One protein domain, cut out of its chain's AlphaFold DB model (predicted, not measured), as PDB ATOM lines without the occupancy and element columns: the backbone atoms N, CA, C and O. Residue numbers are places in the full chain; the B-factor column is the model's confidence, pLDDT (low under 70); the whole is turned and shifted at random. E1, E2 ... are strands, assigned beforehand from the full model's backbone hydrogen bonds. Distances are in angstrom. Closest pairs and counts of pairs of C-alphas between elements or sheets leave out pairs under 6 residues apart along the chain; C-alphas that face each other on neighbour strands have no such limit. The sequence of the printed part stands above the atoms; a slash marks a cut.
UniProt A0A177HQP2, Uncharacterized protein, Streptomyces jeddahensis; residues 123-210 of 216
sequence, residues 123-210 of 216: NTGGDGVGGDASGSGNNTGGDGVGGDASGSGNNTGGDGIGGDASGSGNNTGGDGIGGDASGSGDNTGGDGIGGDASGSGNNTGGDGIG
ATOM      1  N   ASN A 123      49.241  57.338 162.657       98.69
ATOM      2  CA  ASN A 123      49.707  58.477 161.880       98.69
ATOM      3  C   ASN A 123      49.955  59.642 162.842       98.69
ATOM      4  O   ASN A 123      49.054  59.996 163.595       98.69
ATOM      5  N   THR A 124      51.149  60.219 162.823       98.69
ATOM      6  CA  THR A 124      51.519  61.375 163.644       98.69
ATOM      7  C   THR A 124      52.072  62.460 162.733       98.69
ATOM      8  O   THR A 124      53.045  62.199 162.030       98.69
ATOM      9  N   GLY A 125      51.450  63.633 162.689       98.62
ATOM     10  CA  GLY A 125      52.010  64.779 161.980       98.62
ATOM     11  C   GLY A 125      53.365  65.206 162.544       98.62
ATOM     12  O   GLY A 125      53.697  64.850 163.671       98.62
ATOM     13  N   GLY A 126      54.167  65.914 161.753       98.50
ATOM     14  CA  GLY A 126      55.400  66.538 162.246       98.50
ATOM     15  C   GLY A 126      55.119  67.840 162.995       98.50
ATOM     16  O   GLY A 126      54.146  68.526 162.684       98.50
ATOM     17  N   ASP A 127      55.974  68.196 163.951       98.56
ATOM     18  CA  ASP A 127      55.794  69.405 164.762       98.56
ATOM     19  C   ASP A 127      56.196  70.672 163.985       98.56
ATOM     20  O   ASP A 127      57.139  70.673 163.190       98.56
ATOM     21  N   GLY A 128      55.546  71.805 164.260       98.12
ATOM     22  CA  GLY A 128      55.885  73.119 163.720       98.12
ATOM     23  C   GLY A 128      54.684  73.873 163.156       98.12
ATOM     24  O   GLY A 128      53.884  74.428 163.907       98.12
ATOM     25  N   VAL A 129      54.613  74.020 161.833       98.44
ATOM     26  CA  VAL A 129      53.505  74.699 161.141       98.44
ATOM     27  C   VAL A 129      52.898  73.759 160.113       98.44
ATOM     28  O   VAL A 129      53.501  73.516 159.068       98.44
ATOM     29  N   GLY A 130      51.676  73.303 160.369       89.50
ATOM     30  CA  GLY A 130      51.090  72.170 159.665       89.50
ATOM     31  C   GLY A 130      51.770  70.863 160.068       89.50
ATOM     32  O   GLY A 130      52.849  70.865 160.647       89.50
ATOM     33  N   GLY A 131      51.127  69.748 159.761       98.00
ATOM     34  CA  GLY A 131      51.530  68.438 160.256       98.00
ATOM     35  C   GLY A 131      50.277  67.629 160.508       98.00
ATOM     36  O   GLY A 131      49.956  67.298 161.646       98.00
ATOM     37  N   ASP A 132      49.510  67.386 159.450       98.75
ATOM     38  CA  ASP A 132      48.198  66.774 159.602       98.75
ATOM     39  C   ASP A 132      48.334  65.249 159.617       98.75
ATOM     40  O   ASP A 132      49.128  64.653 158.882       98.75
ATOM     41  N   ALA A 133      47.522  64.584 160.433       98.75
ATOM     42  CA  ALA A 133      47.433  63.133 160.462       98.75
ATOM     43  C   ALA A 133      46.094  62.664 159.901       98.75
ATOM     44  O   ALA A 133      45.034  63.091 160.352       98.75
ATOM     45  N   SER A 134      46.106  61.738 158.938       98.69
ATOM     46  CA  SER A 134      44.864  61.234 158.349       98.69
ATOM     47  C   SER A 134      44.822  59.736 158.059       98.69
ATOM     48  O   SER A 134      45.802  59.109 157.659       98.69
ATOM     49  N   GLY A 135      43.637  59.136 158.172       98.31
ATOM     50  CA  GLY A 135      43.386  57.785 157.670       98.31
ATOM     51  C   GLY A 135      42.596  56.897 158.622       98.31
ATOM     52  O   GLY A 135      41.542  57.284 159.117       98.31
ATOM     53  N   SER A 136      43.035  55.655 158.810       98.25
ATOM     54  CA  SER A 136      42.337  54.681 159.656       98.25
ATOM     55  C   SER A 136      43.241  54.160 160.764       98.25
ATOM     56  O   SER A 136      44.325  53.655 160.472       98.25
ATOM     57  N   GLY A 137      42.767  54.217 162.007       98.25
ATOM     58  CA  GLY A 137      43.511  53.836 163.203       98.25
ATOM     59  C   GLY A 137      43.638  55.014 164.163       98.25
ATOM     60  O   GLY A 137      42.629  55.628 164.495       98.25
ATOM     61  N   ASN A 138      44.855  55.299 164.616       98.81
ATOM     62  CA  ASN A 138      45.132  56.429 165.495       98.81
ATOM     63  C   ASN A 138      45.804  57.537 164.684       98.81
ATOM     64  O   ASN A 138      46.867  57.306 164.116       98.81
ATOM     65  N   ASN A 139      45.207  58.719 164.641       98.81
ATOM     66  CA  ASN A 139      45.744  59.899 163.980       98.81
ATOM     67  C   ASN A 139      46.011  60.966 165.042       98.81
ATOM     68  O   ASN A 139      45.112  61.288 165.813       98.81
ATOM     69  N   THR A 140      47.225  61.500 165.086       98.81
ATOM     70  CA  THR A 140      47.624  62.574 165.998       98.81
ATOM     71  C   THR A 140      48.246  63.695 165.180       98.81
ATOM     72  O   THR A 140      49.225  63.446 164.483       98.81
ATOM     73  N   GLY A 141      47.675  64.893 165.202       98.69
ATOM     74  CA  GLY A 141      48.308  66.052 164.578       98.69
ATOM     75  C   GLY A 141      49.656  66.384 165.218       98.69
ATOM     76  O   GLY A 141      49.919  65.959 166.339       98.69
ATOM     77  N   GLY A 142      50.522  67.092 164.496       98.56
ATOM     78  CA  GLY A 142      51.774  67.607 165.058       98.56
ATOM     79  C   GLY A 142      51.559  68.877 165.882       98.56
ATOM     80  O   GLY A 142      50.643  69.649 165.597       98.56
ATOM     81  N   ASP A 143      52.411  69.115 166.874       98.62
ATOM     82  CA  ASP A 143      52.282  70.269 167.768       98.62
ATOM     83  C   ASP A 143      52.755  71.568 167.089       98.62
ATOM     84  O   ASP A 143      53.705  71.585 166.306       98.62
ATOM     85  N   GLY A 144      52.155  72.707 167.437       98.38
ATOM     86  CA  GLY A 144      52.572  74.041 167.009       98.38
ATOM     87  C   GLY A 144      51.425  74.883 166.460       98.38
ATOM     88  O   GLY A 144      50.647  75.454 167.222       98.38
ATOM     89  N   VAL A 145      51.380  75.079 165.142       98.56
ATOM     90  CA  VAL A 145      50.304  75.816 164.461       98.56
ATOM     91  C   VAL A 145      49.667  74.925 163.404       98.56
ATOM     92  O   VAL A 145      50.312  74.614 162.405       98.56
ATOM     93  N   GLY A 146      48.391  74.594 163.569       95.56
ATOM     94  CA  GLY A 146      47.710  73.552 162.804       95.56
ATOM     95  C   GLY A 146      47.935  72.188 163.446       95.56
ATOM     96  O   GLY A 146      48.023  72.104 164.665       95.56
ATOM     97  N   GLY A 147      48.036  71.142 162.629       97.94
ATOM     98  CA  GLY A 147      48.171  69.778 163.127       97.94
ATOM     99  C   GLY A 147      46.808  69.134 163.314       97.94
ATOM    100  O   GLY A 147      46.440  68.730 164.415       97.94
ATOM    101  N   ASP A 148      46.034  69.051 162.238       98.81
ATOM    102  CA  ASP A 148      44.698  68.475 162.311       98.81
ATOM    103  C   ASP A 148      44.776  66.946 162.226       98.81
ATOM    104  O   ASP A 148      45.572  66.370 161.477       98.81
ATOM    105  N   ALA A 149      43.908  66.257 162.961       98.75
ATOM    106  CA  ALA A 149      43.761  64.811 162.881       98.75
ATOM    107  C   ALA A 149      42.414  64.440 162.265       98.75
ATOM    108  O   ALA A 149      41.362  64.871 162.734       98.75
ATOM    109  N   SER A 150      42.411  63.594 161.233       98.75
ATOM    110  CA  SER A 150      41.167  63.191 160.580       98.75
ATOM    111  C   SER A 150      41.064  61.725 160.178       98.75
ATOM    112  O   SER A 150      42.024  61.074 159.768       98.75
ATOM    113  N   GLY A 151      39.846  61.191 160.205       98.50
ATOM    114  CA  GLY A 151      39.542  59.887 159.622       98.50
ATOM    115  C   GLY A 151      38.752  58.970 160.541       98.50
ATOM    116  O   GLY A 151      37.823  59.402 161.210       98.50
ATOM    117  N   SER A 152      39.063  57.677 160.510       98.44
ATOM    118  CA  SER A 152      38.329  56.653 161.267       98.44
ATOM    119  C   SER A 152      39.181  56.073 162.387       98.44
ATOM    120  O   SER A 152      40.301  55.638 162.125       98.44
ATOM    121  N   GLY A 153      38.626  55.972 163.592       98.44
ATOM    122  CA  GLY A 153      39.315  55.469 164.778       98.44
ATOM    123  C   GLY A 153      39.466  56.563 165.826       98.44
ATOM    124  O   GLY A 153      38.472  57.178 166.199       98.44
ATOM    125  N   ASN A 154      40.684  56.768 166.312       98.88
ATOM    126  CA  ASN A 154      40.983  57.801 167.295       98.88
ATOM    127  C   ASN A 154      41.728  58.942 166.605       98.88
ATOM    128  O   ASN A 154      42.798  58.712 166.051       98.88
ATOM    129  N   ASN A 155      41.181  60.149 166.652       98.81
ATOM    130  CA  ASN A 155      41.789  61.353 166.106       98.81
ATOM    131  C   ASN A 155      42.081  62.316 167.260       98.81
ATOM    132  O   ASN A 155      41.180  62.624 168.036       98.81
ATOM    133  N   THR A 156      43.319  62.781 167.373       98.81
ATOM    134  CA  THR A 156      43.742  63.767 168.371       98.81
ATOM    135  C   THR A 156      44.438  64.915 167.659       98.81
ATOM    136  O   THR A 156      45.427  64.674 166.975       98.81
ATOM    137  N   GLY A 157      43.921  66.133 167.754       98.69
ATOM    138  CA  GLY A 157      44.618  67.300 167.215       98.69
ATOM    139  C   GLY A 157      45.960  67.538 167.910       98.69
ATOM    140  O   GLY A 157      46.168  67.042 169.015       98.69
ATOM    141  N   GLY A 158      46.876  68.243 167.251       98.56
ATOM    142  CA  GLY A 158      48.142  68.661 167.858       98.56
ATOM    143  C   GLY A 158      47.969  69.856 168.797       98.56
ATOM    144  O   GLY A 158      47.061  70.666 168.614       98.56
ATOM    145  N   ASP A 159      48.846  69.990 169.788       98.56
ATOM    146  CA  ASP A 159      48.768  71.078 170.763       98.56
ATOM    147  C   ASP A 159      49.307  72.397 170.178       98.56
ATOM    148  O   ASP A 159      50.278  72.423 169.423       98.56
ATOM    149  N   GLY A 160      48.748  73.539 170.581       98.31
ATOM    150  CA  GLY A 160      49.245  74.873 170.243       98.31
ATOM    151  C   GLY A 160      48.160  75.822 169.740       98.31
ATOM    152  O   GLY A 160      47.389  76.368 170.529       98.31
ATOM    153  N   ILE A 161      48.173  76.144 168.446       98.50
ATOM    154  CA  ILE A 161      47.172  77.005 167.799       98.50
ATOM    155  C   ILE A 161      46.527  76.234 166.652       98.50
ATOM    156  O   ILE A 161      47.173  76.010 165.632       98.50
ATOM    157  N   GLY A 162      45.237  75.938 166.763       93.25
ATOM    158  CA  GLY A 162      44.570  74.965 165.900       93.25
ATOM    159  C   GLY A 162      44.737  73.559 166.469       93.25
ATOM    160  O   GLY A 162      44.876  73.419 167.679       93.25
ATOM    161  N   GLY A 163      44.696  72.546 165.610       97.75
ATOM    162  CA  GLY A 163      44.740  71.155 166.043       97.75
ATOM    163  C   GLY A 163      43.340  70.578 166.175       97.75
ATOM    164  O   GLY A 163      42.932  70.130 167.245       97.75
ATOM    165  N   ASP A 164      42.573  70.609 165.089       98.75
ATOM    166  CA  ASP A 164      41.211  70.090 165.106       98.75
ATOM    167  C   ASP A 164      41.220  68.569 164.898       98.75
ATOM    168  O   ASP A 164      42.001  68.017 164.119       98.75
ATOM    169  N   ALA A 165      40.305  67.866 165.563       98.75
ATOM    170  CA  ALA A 165      40.090  66.440 165.361       98.75
ATOM    171  C   ALA A 165      38.744  66.186 164.686       98.75
ATOM    172  O   ALA A 165      37.701  66.638 165.158       98.75
ATOM    173  N   SER A 166      38.728  65.413 163.597       98.62
ATOM    174  CA  SER A 166      37.481  65.111 162.896       98.62
ATOM    175  C   SER A 166      37.337  63.691 162.358       98.62
ATOM    176  O   SER A 166      38.286  63.046 161.920       98.62
ATOM    177  N   GLY A 167      36.099  63.201 162.299       98.38
ATOM    178  CA  GLY A 167      35.766  61.967 161.589       98.38
ATOM    179  C   GLY A 167      34.912  61.005 162.400       98.38
ATOM    180  O   GLY A 167      33.993  61.426 163.100       98.38
ATOM    181  N   SER A 168      35.145  59.702 162.248       98.31
ATOM    182  CA  SER A 168      34.355  58.666 162.918       98.31
ATOM    183  C   SER A 168      35.142  57.950 164.012       98.31
ATOM    184  O   SER A 168      36.246  57.474 163.769       98.31
ATOM    185  N   GLY A 169      34.536  57.803 165.190       98.25
ATOM    186  CA  GLY A 169      35.153  57.199 166.367       98.25
ATOM    187  C   GLY A 169      35.345  58.228 167.475       98.25
ATOM    188  O   GLY A 169      34.389  58.916 167.825       98.25
ATOM    189  N   ASN A 170      36.548  58.303 168.033       98.81
ATOM    190  CA  ASN A 170      36.854  59.212 169.129       98.81
ATOM    191  C   ASN A 170      37.680  60.378 168.592       98.81
ATOM    192  O   ASN A 170      38.771  60.156 168.074       98.81
ATOM    193  N   ASN A 171      37.174  61.598 168.725       98.75
ATOM    194  CA  ASN A 171      37.847  62.813 168.287       98.75
ATOM    195  C   ASN A 171      38.153  63.679 169.511       98.75
ATOM    196  O   ASN A 171      37.245  63.998 170.276       98.75
ATOM    197  N   THR A 172      39.411  64.063 169.692       98.81
ATOM    198  CA  THR A 172      39.856  64.962 170.759       98.81
ATOM    199  C   THR A 172      40.617  66.123 170.138       98.81
ATOM    200  O   THR A 172      41.624  65.887 169.483       98.81
ATOM    201  N   GLY A 173      40.137  67.352 170.284       98.56
ATOM    202  CA  GLY A 173      40.899  68.514 169.832       98.56
ATOM    203  C   GLY A 173      42.210  68.670 170.607       98.56
ATOM    204  O   GLY A 173      42.326  68.140 171.712       98.56
ATOM    205  N   GLY A 174      43.195  69.341 170.017       98.44
ATOM    206  CA  GLY A 174      44.470  69.637 170.677       98.44
ATOM    207  C   GLY A 174      44.363  70.780 171.685       98.44
ATOM    208  O   GLY A 174      43.489  71.643 171.570       98.44
ATOM    209  N   ASP A 175      45.254  70.809 172.672       98.38
ATOM    210  CA  ASP A 175      45.223  71.821 173.727       98.38
ATOM    211  C   ASP A 175      45.851  73.147 173.258       98.38
ATOM    212  O   ASP A 175      46.862  73.179 172.560       98.38
ATOM    213  N   GLY A 176      45.316  74.287 173.701       97.94
ATOM    214  CA  GLY A 176      45.886  75.615 173.467       97.94
ATOM    215  C   GLY A 176      44.859  76.656 173.026       97.94
ATOM    216  O   GLY A 176      44.091  77.170 173.841       97.94
ATOM    217  N   ILE A 177      44.920  77.081 171.763       98.31
ATOM    218  CA  ILE A 177      43.975  78.031 171.159       98.31
ATOM    219  C   ILE A 177      43.318  77.373 169.948       98.31
ATOM    220  O   ILE A 177      43.971  77.208 168.921       98.31
ATOM    221  N   GLY A 178      42.018  77.107 170.024       95.06
ATOM    222  CA  GLY A 178      41.307  76.257 169.067       95.06
ATOM    223  C   GLY A 178      41.224  74.831 169.598       95.06
ATOM    224  O   GLY A 178      41.065  74.657 170.802       95.06
ATOM    225  N   GLY A 179      41.314  73.844 168.712       97.25
ATOM    226  CA  GLY A 179      41.232  72.440 169.095       97.25
ATOM    227  C   GLY A 179      39.797  71.937 169.095       97.25
ATOM    228  O   GLY A 179      39.311  71.416 170.098       97.25
ATOM    229  N   ASP A 180      39.087  72.110 167.985       98.62
ATOM    230  CA  ASP A 180      37.706  71.656 167.890       98.62
ATOM    231  C   ASP A 180      37.658  70.152 167.581       98.62
ATOM    232  O   ASP A 180      38.444  69.616 166.798       98.62
ATOM    233  N   ALA A 181      36.694  69.448 168.169       98.56
ATOM    234  CA  ALA A 181      36.411  68.053 167.860       98.56
ATOM    235  C   ALA A 181      35.070  67.921 167.141       98.56
ATOM    236  O   ALA A 181      34.035  68.378 167.631       98.56
ATOM    237  N   SER A 182      35.054  67.251 165.989       98.44
ATOM    238  CA  SER A 182      33.821  67.073 165.224       98.44
ATOM    239  C   SER A 182      33.637  65.704 164.577       98.44
ATOM    240  O   SER A 182      34.576  65.031 164.164       98.44
ATOM    241  N   GLY A 183      32.382  65.293 164.407       97.81
ATOM    242  CA  GLY A 183      32.035  64.122 163.605       97.81
ATOM    243  C   GLY A 183      31.119  63.150 164.328       97.81
ATOM    244  O   GLY A 183      30.205  63.559 165.041       97.81
ATOM    245  N   SER A 184      31.302  61.854 164.083       97.62
ATOM    246  CA  SER A 184      30.431  60.809 164.624       97.62
ATOM    247  C   SER A 184      31.136  59.960 165.677       97.62
ATOM    248  O   SER A 184      32.117  59.298 165.340       97.62
ATOM    249  N   GLY A 185      30.576  59.868 166.879       97.38
ATOM    250  CA  GLY A 185      31.114  59.078 167.984       97.38
ATOM    251  C   GLY A 185      31.283  59.926 169.239       97.38
ATOM    252  O   GLY A 185      30.358  60.649 169.603       97.38
ATOM    253  N   ASP A 186      32.426  59.809 169.904       98.62
ATOM    254  CA  ASP A 186      32.744  60.606 171.087       98.62
ATOM    255  C   ASP A 186      33.651  61.775 170.671       98.62
ATOM    256  O   ASP A 186      34.775  61.557 170.224       98.62
ATOM    257  N   ASN A 187      33.175  63.011 170.808       98.56
ATOM    258  CA  ASN A 187      33.921  64.228 170.497       98.56
ATOM    259  C   ASN A 187      34.238  64.986 171.795       98.56
ATOM    260  O   ASN A 187      33.342  65.246 172.600       98.56
ATOM    261  N   THR A 188      35.502  65.340 172.007       98.69
ATOM    262  CA  THR A 188      35.965  66.150 173.144       98.69
ATOM    263  C   THR A 188      36.781  67.325 172.624       98.69
ATOM    264  O   THR A 188      37.787  67.096 171.964       98.69
ATOM    265  N   GLY A 189      36.356  68.560 172.863       98.38
ATOM    266  CA  GLY A 189      37.169  69.726 172.509       98.38
ATOM    267  C   GLY A 189      38.470  69.764 173.315       98.38
ATOM    268  O   GLY A 189      38.528  69.174 174.393       98.38
ATOM    269  N   GLY A 190      39.500  70.417 172.783       98.19
ATOM    270  CA  GLY A 190      40.783  70.595 173.469       98.19
ATOM    271  C   GLY A 190      40.731  71.662 174.563       98.19
ATOM    272  O   GLY A 190      39.880  72.555 174.542       98.19
ATOM    273  N   ASP A 191      41.641  71.586 175.529       98.00
ATOM    274  CA  ASP A 191      41.665  72.510 176.660       98.00
ATOM    275  C   ASP A 191      42.306  73.859 176.277       98.00
ATOM    276  O   ASP A 191      43.238  73.931 175.481       98.00
ATOM    277  N   GLY A 192      41.872  74.968 176.886       97.31
ATOM    278  CA  GLY A 192      42.488  76.291 176.708       97.31
ATOM    279  C   GLY A 192      41.518  77.402 176.301       97.31
ATOM    280  O   GLY A 192      40.751  77.894 177.133       97.31
ATOM    281  N   ILE A 193      41.624  77.914 175.073       97.94
ATOM    282  CA  ILE A 193      40.737  78.952 174.522       97.94
ATOM    283  C   ILE A 193      40.071  78.418 173.254       97.94
ATOM    284  O   ILE A 193      40.750  78.238 172.250       97.94
ATOM    285  N   GLY A 194      38.746  78.289 173.262       95.81
ATOM    286  CA  GLY A 194      38.002  77.535 172.250       95.81
ATOM    287  C   GLY A 194      37.827  76.087 172.698       95.81
ATOM    288  O   GLY A 194      37.655  75.853 173.896       95.81
ATOM    289  N   GLY A 195      37.868  75.151 171.753       96.62
ATOM    290  CA  GLY A 195      37.720  73.730 172.038       96.62
ATOM    291  C   GLY A 195      36.263  73.292 171.983       96.62
ATOM    292  O   GLY A 195      35.725  72.757 172.958       96.62
ATOM    293  N   ASP A 196      35.599  73.550 170.859       98.31
ATOM    294  CA  ASP A 196      34.211  73.148 170.669       98.31
ATOM    295  C   ASP A 196      34.122  71.663 170.307       98.31
ATOM    296  O   ASP A 196      34.887  71.143 169.498       98.31
ATOM    297  N   ALA A 197      33.126  70.970 170.855       98.25
ATOM    298  CA  ALA A 197      32.771  69.619 170.439       98.25
ATOM    299  C   ALA A 197      31.422  69.606 169.718       98.25
ATOM    300  O   ALA A 197      30.398  70.027 170.271       98.25
ATOM    301  N   SER A 198      31.389  69.074 168.495       98.06
ATOM    302  CA  SER A 198      30.169  69.010 167.688       98.06
ATOM    303  C   SER A 198      29.966  67.699 166.925       98.06
ATOM    304  O   SER A 198      30.904  66.991 166.578       98.06
ATOM    305  N   GLY A 199      28.712  67.375 166.610       96.94
ATOM    306  CA  GLY A 199      28.361  66.252 165.735       96.94
ATOM    307  C   GLY A 199      27.466  65.212 166.399       96.94
ATOM    308  O   GLY A 199      26.782  65.493 167.381       96.94
ATOM    309  N   SER A 200      27.415  64.011 165.827       96.12
ATOM    310  CA  SER A 200      26.511  62.952 166.284       96.12
ATOM    311  C   SER A 200      27.189  62.060 167.324       96.12
ATOM    312  O   SER A 200      28.223  61.467 167.016       96.12
ATOM    313  N   GLY A 201      26.569  61.866 168.486       96.19
ATOM    314  CA  GLY A 201      27.104  61.032 169.568       96.19
ATOM    315  C   GLY A 201      27.321  61.835 170.848       96.19
ATOM    316  O   GLY A 201      26.520  62.719 171.146       96.19
ATOM    317  N   ASN A 202      28.349  61.503 171.630       98.25
ATOM    318  CA  ASN A 202      28.633  62.227 172.870       98.25
ATOM    319  C   ASN A 202      29.601  63.369 172.588       98.25
ATOM    320  O   ASN A 202      30.694  63.131 172.089       98.25
ATOM    321  N   ASN A 203      29.227  64.585 172.973       98.25
ATOM    322  CA  ASN A 203      30.054  65.769 172.774       98.25
ATOM    323  C   ASN A 203      30.356  66.412 174.130       98.25
ATOM    324  O   ASN A 203      29.437  66.663 174.912       98.25
ATOM    325  N   THR A 204      31.631  66.672 174.397       98.19
ATOM    326  CA  THR A 204      32.124  67.348 175.606       98.19
ATOM    327  C   THR A 204      32.999  68.517 175.171       98.19
ATOM    328  O   THR A 204      33.982  68.297 174.480       98.19
ATOM    329  N   GLY A 205      32.642  69.753 175.517       97.25
ATOM    330  CA  GLY A 205      33.504  70.907 175.234       97.25
ATOM    331  C   GLY A 205      34.802  70.815 176.040       97.25
ATOM    332  O   GLY A 205      34.823  70.137 177.069       97.25
ATOM    333  N   GLY A 206      35.856  71.473 175.569       96.62
ATOM    334  CA  GLY A 206      37.144  71.510 176.261       96.62
ATOM    335  C   GLY A 206      37.115  72.321 177.558       96.62
ATOM    336  O   GLY A 206      36.273  73.210 177.748       96.62
ATOM    337  N   ASP A 207      38.052  72.039 178.463       95.19
ATOM    338  CA  ASP A 207      38.201  72.814 179.687       95.19
ATOM    339  C   ASP A 207      38.898  74.146 179.377       95.19
ATOM    340  O   ASP A 207      40.026  74.207 178.896       95.19
ATOM    341  N   GLY A 208      38.255  75.270 179.702       93.38
ATOM    342  CA  GLY A 208      38.867  76.580 179.495       93.38
ATOM    343  C   GLY A 208      37.876  77.689 179.180       93.38
ATOM    344  O   GLY A 208      36.807  77.795 179.783       93.38
ATOM    345  N   ILE A 209      38.269  78.586 178.278       96.38
ATOM    346  CA  ILE A 209      37.469  79.736 177.862       96.38
ATOM    347  C   ILE A 209      36.818  79.430 176.518       96.38
ATOM    348  O   ILE A 209      37.480  79.499 175.489       96.38
ATOM    349  N   GLY A 210      35.498  79.243 176.524       93.50
ATOM    350  CA  GLY A 210      34.701  79.212 175.297       93.50
ATOM    351  C   GLY A 210      34.621  77.860 174.597       93.50
ATOM    352  O   GLY A 210      34.313  77.876 173.416       93.50
TER     353      GLY A 210
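AT A GLANCE: This is residues 123 to 210 of the 216 residues of an uncharacterized protein of Streptomyces jeddahensis (UniProt A0A177HQP2). The chain is wound in stacked, narrow turns, a flat solenoid: five U-shaped strands, E1 to E5, fold back on themselves and stack along one side, with the links between them stacked opposite. The 88 printed residues have no named helix and five strands, in the order E1 E2 E3 E4 E5 along the chain and across one parallel, twisted sheet. The class is all strand, with under half of the residues, 40, in named strands. The whole is compact, radius of gyration of the C-alphas 10.9 A, spanning 31 by 31 by 11 A.

HOW THE PARTS SIT: E3, residues 165 to 172, an inner strand, bends by 159 degrees at residue 168. Its parallel neighbours are E2, residues 149 to 156, with N 153 and O 168 within hydrogen-bond range at 2.8 A, and E4, residues 181 to 188, with N 169 and O 184 at 2.8 A. The edge strands, E1, residues 133 to 140, and E5, residues 197 to 204, are apart.

IN THESE COORDINATES: From first to last C-alpha, E1 to E4 each measure 5.6 A and E5 5.7 A. C-alpha 133 is at (47.433, 63.133, 160.462) and C-alpha 204 at (32.124, 67.348, 175.606).

THE WHOLE: The C-alphas farthest apart, of Gly 128 and Gly 201, are 31.8 A apart. The printed part has no cut, the four links are short, and no printed residue is under 70 in pLDDT.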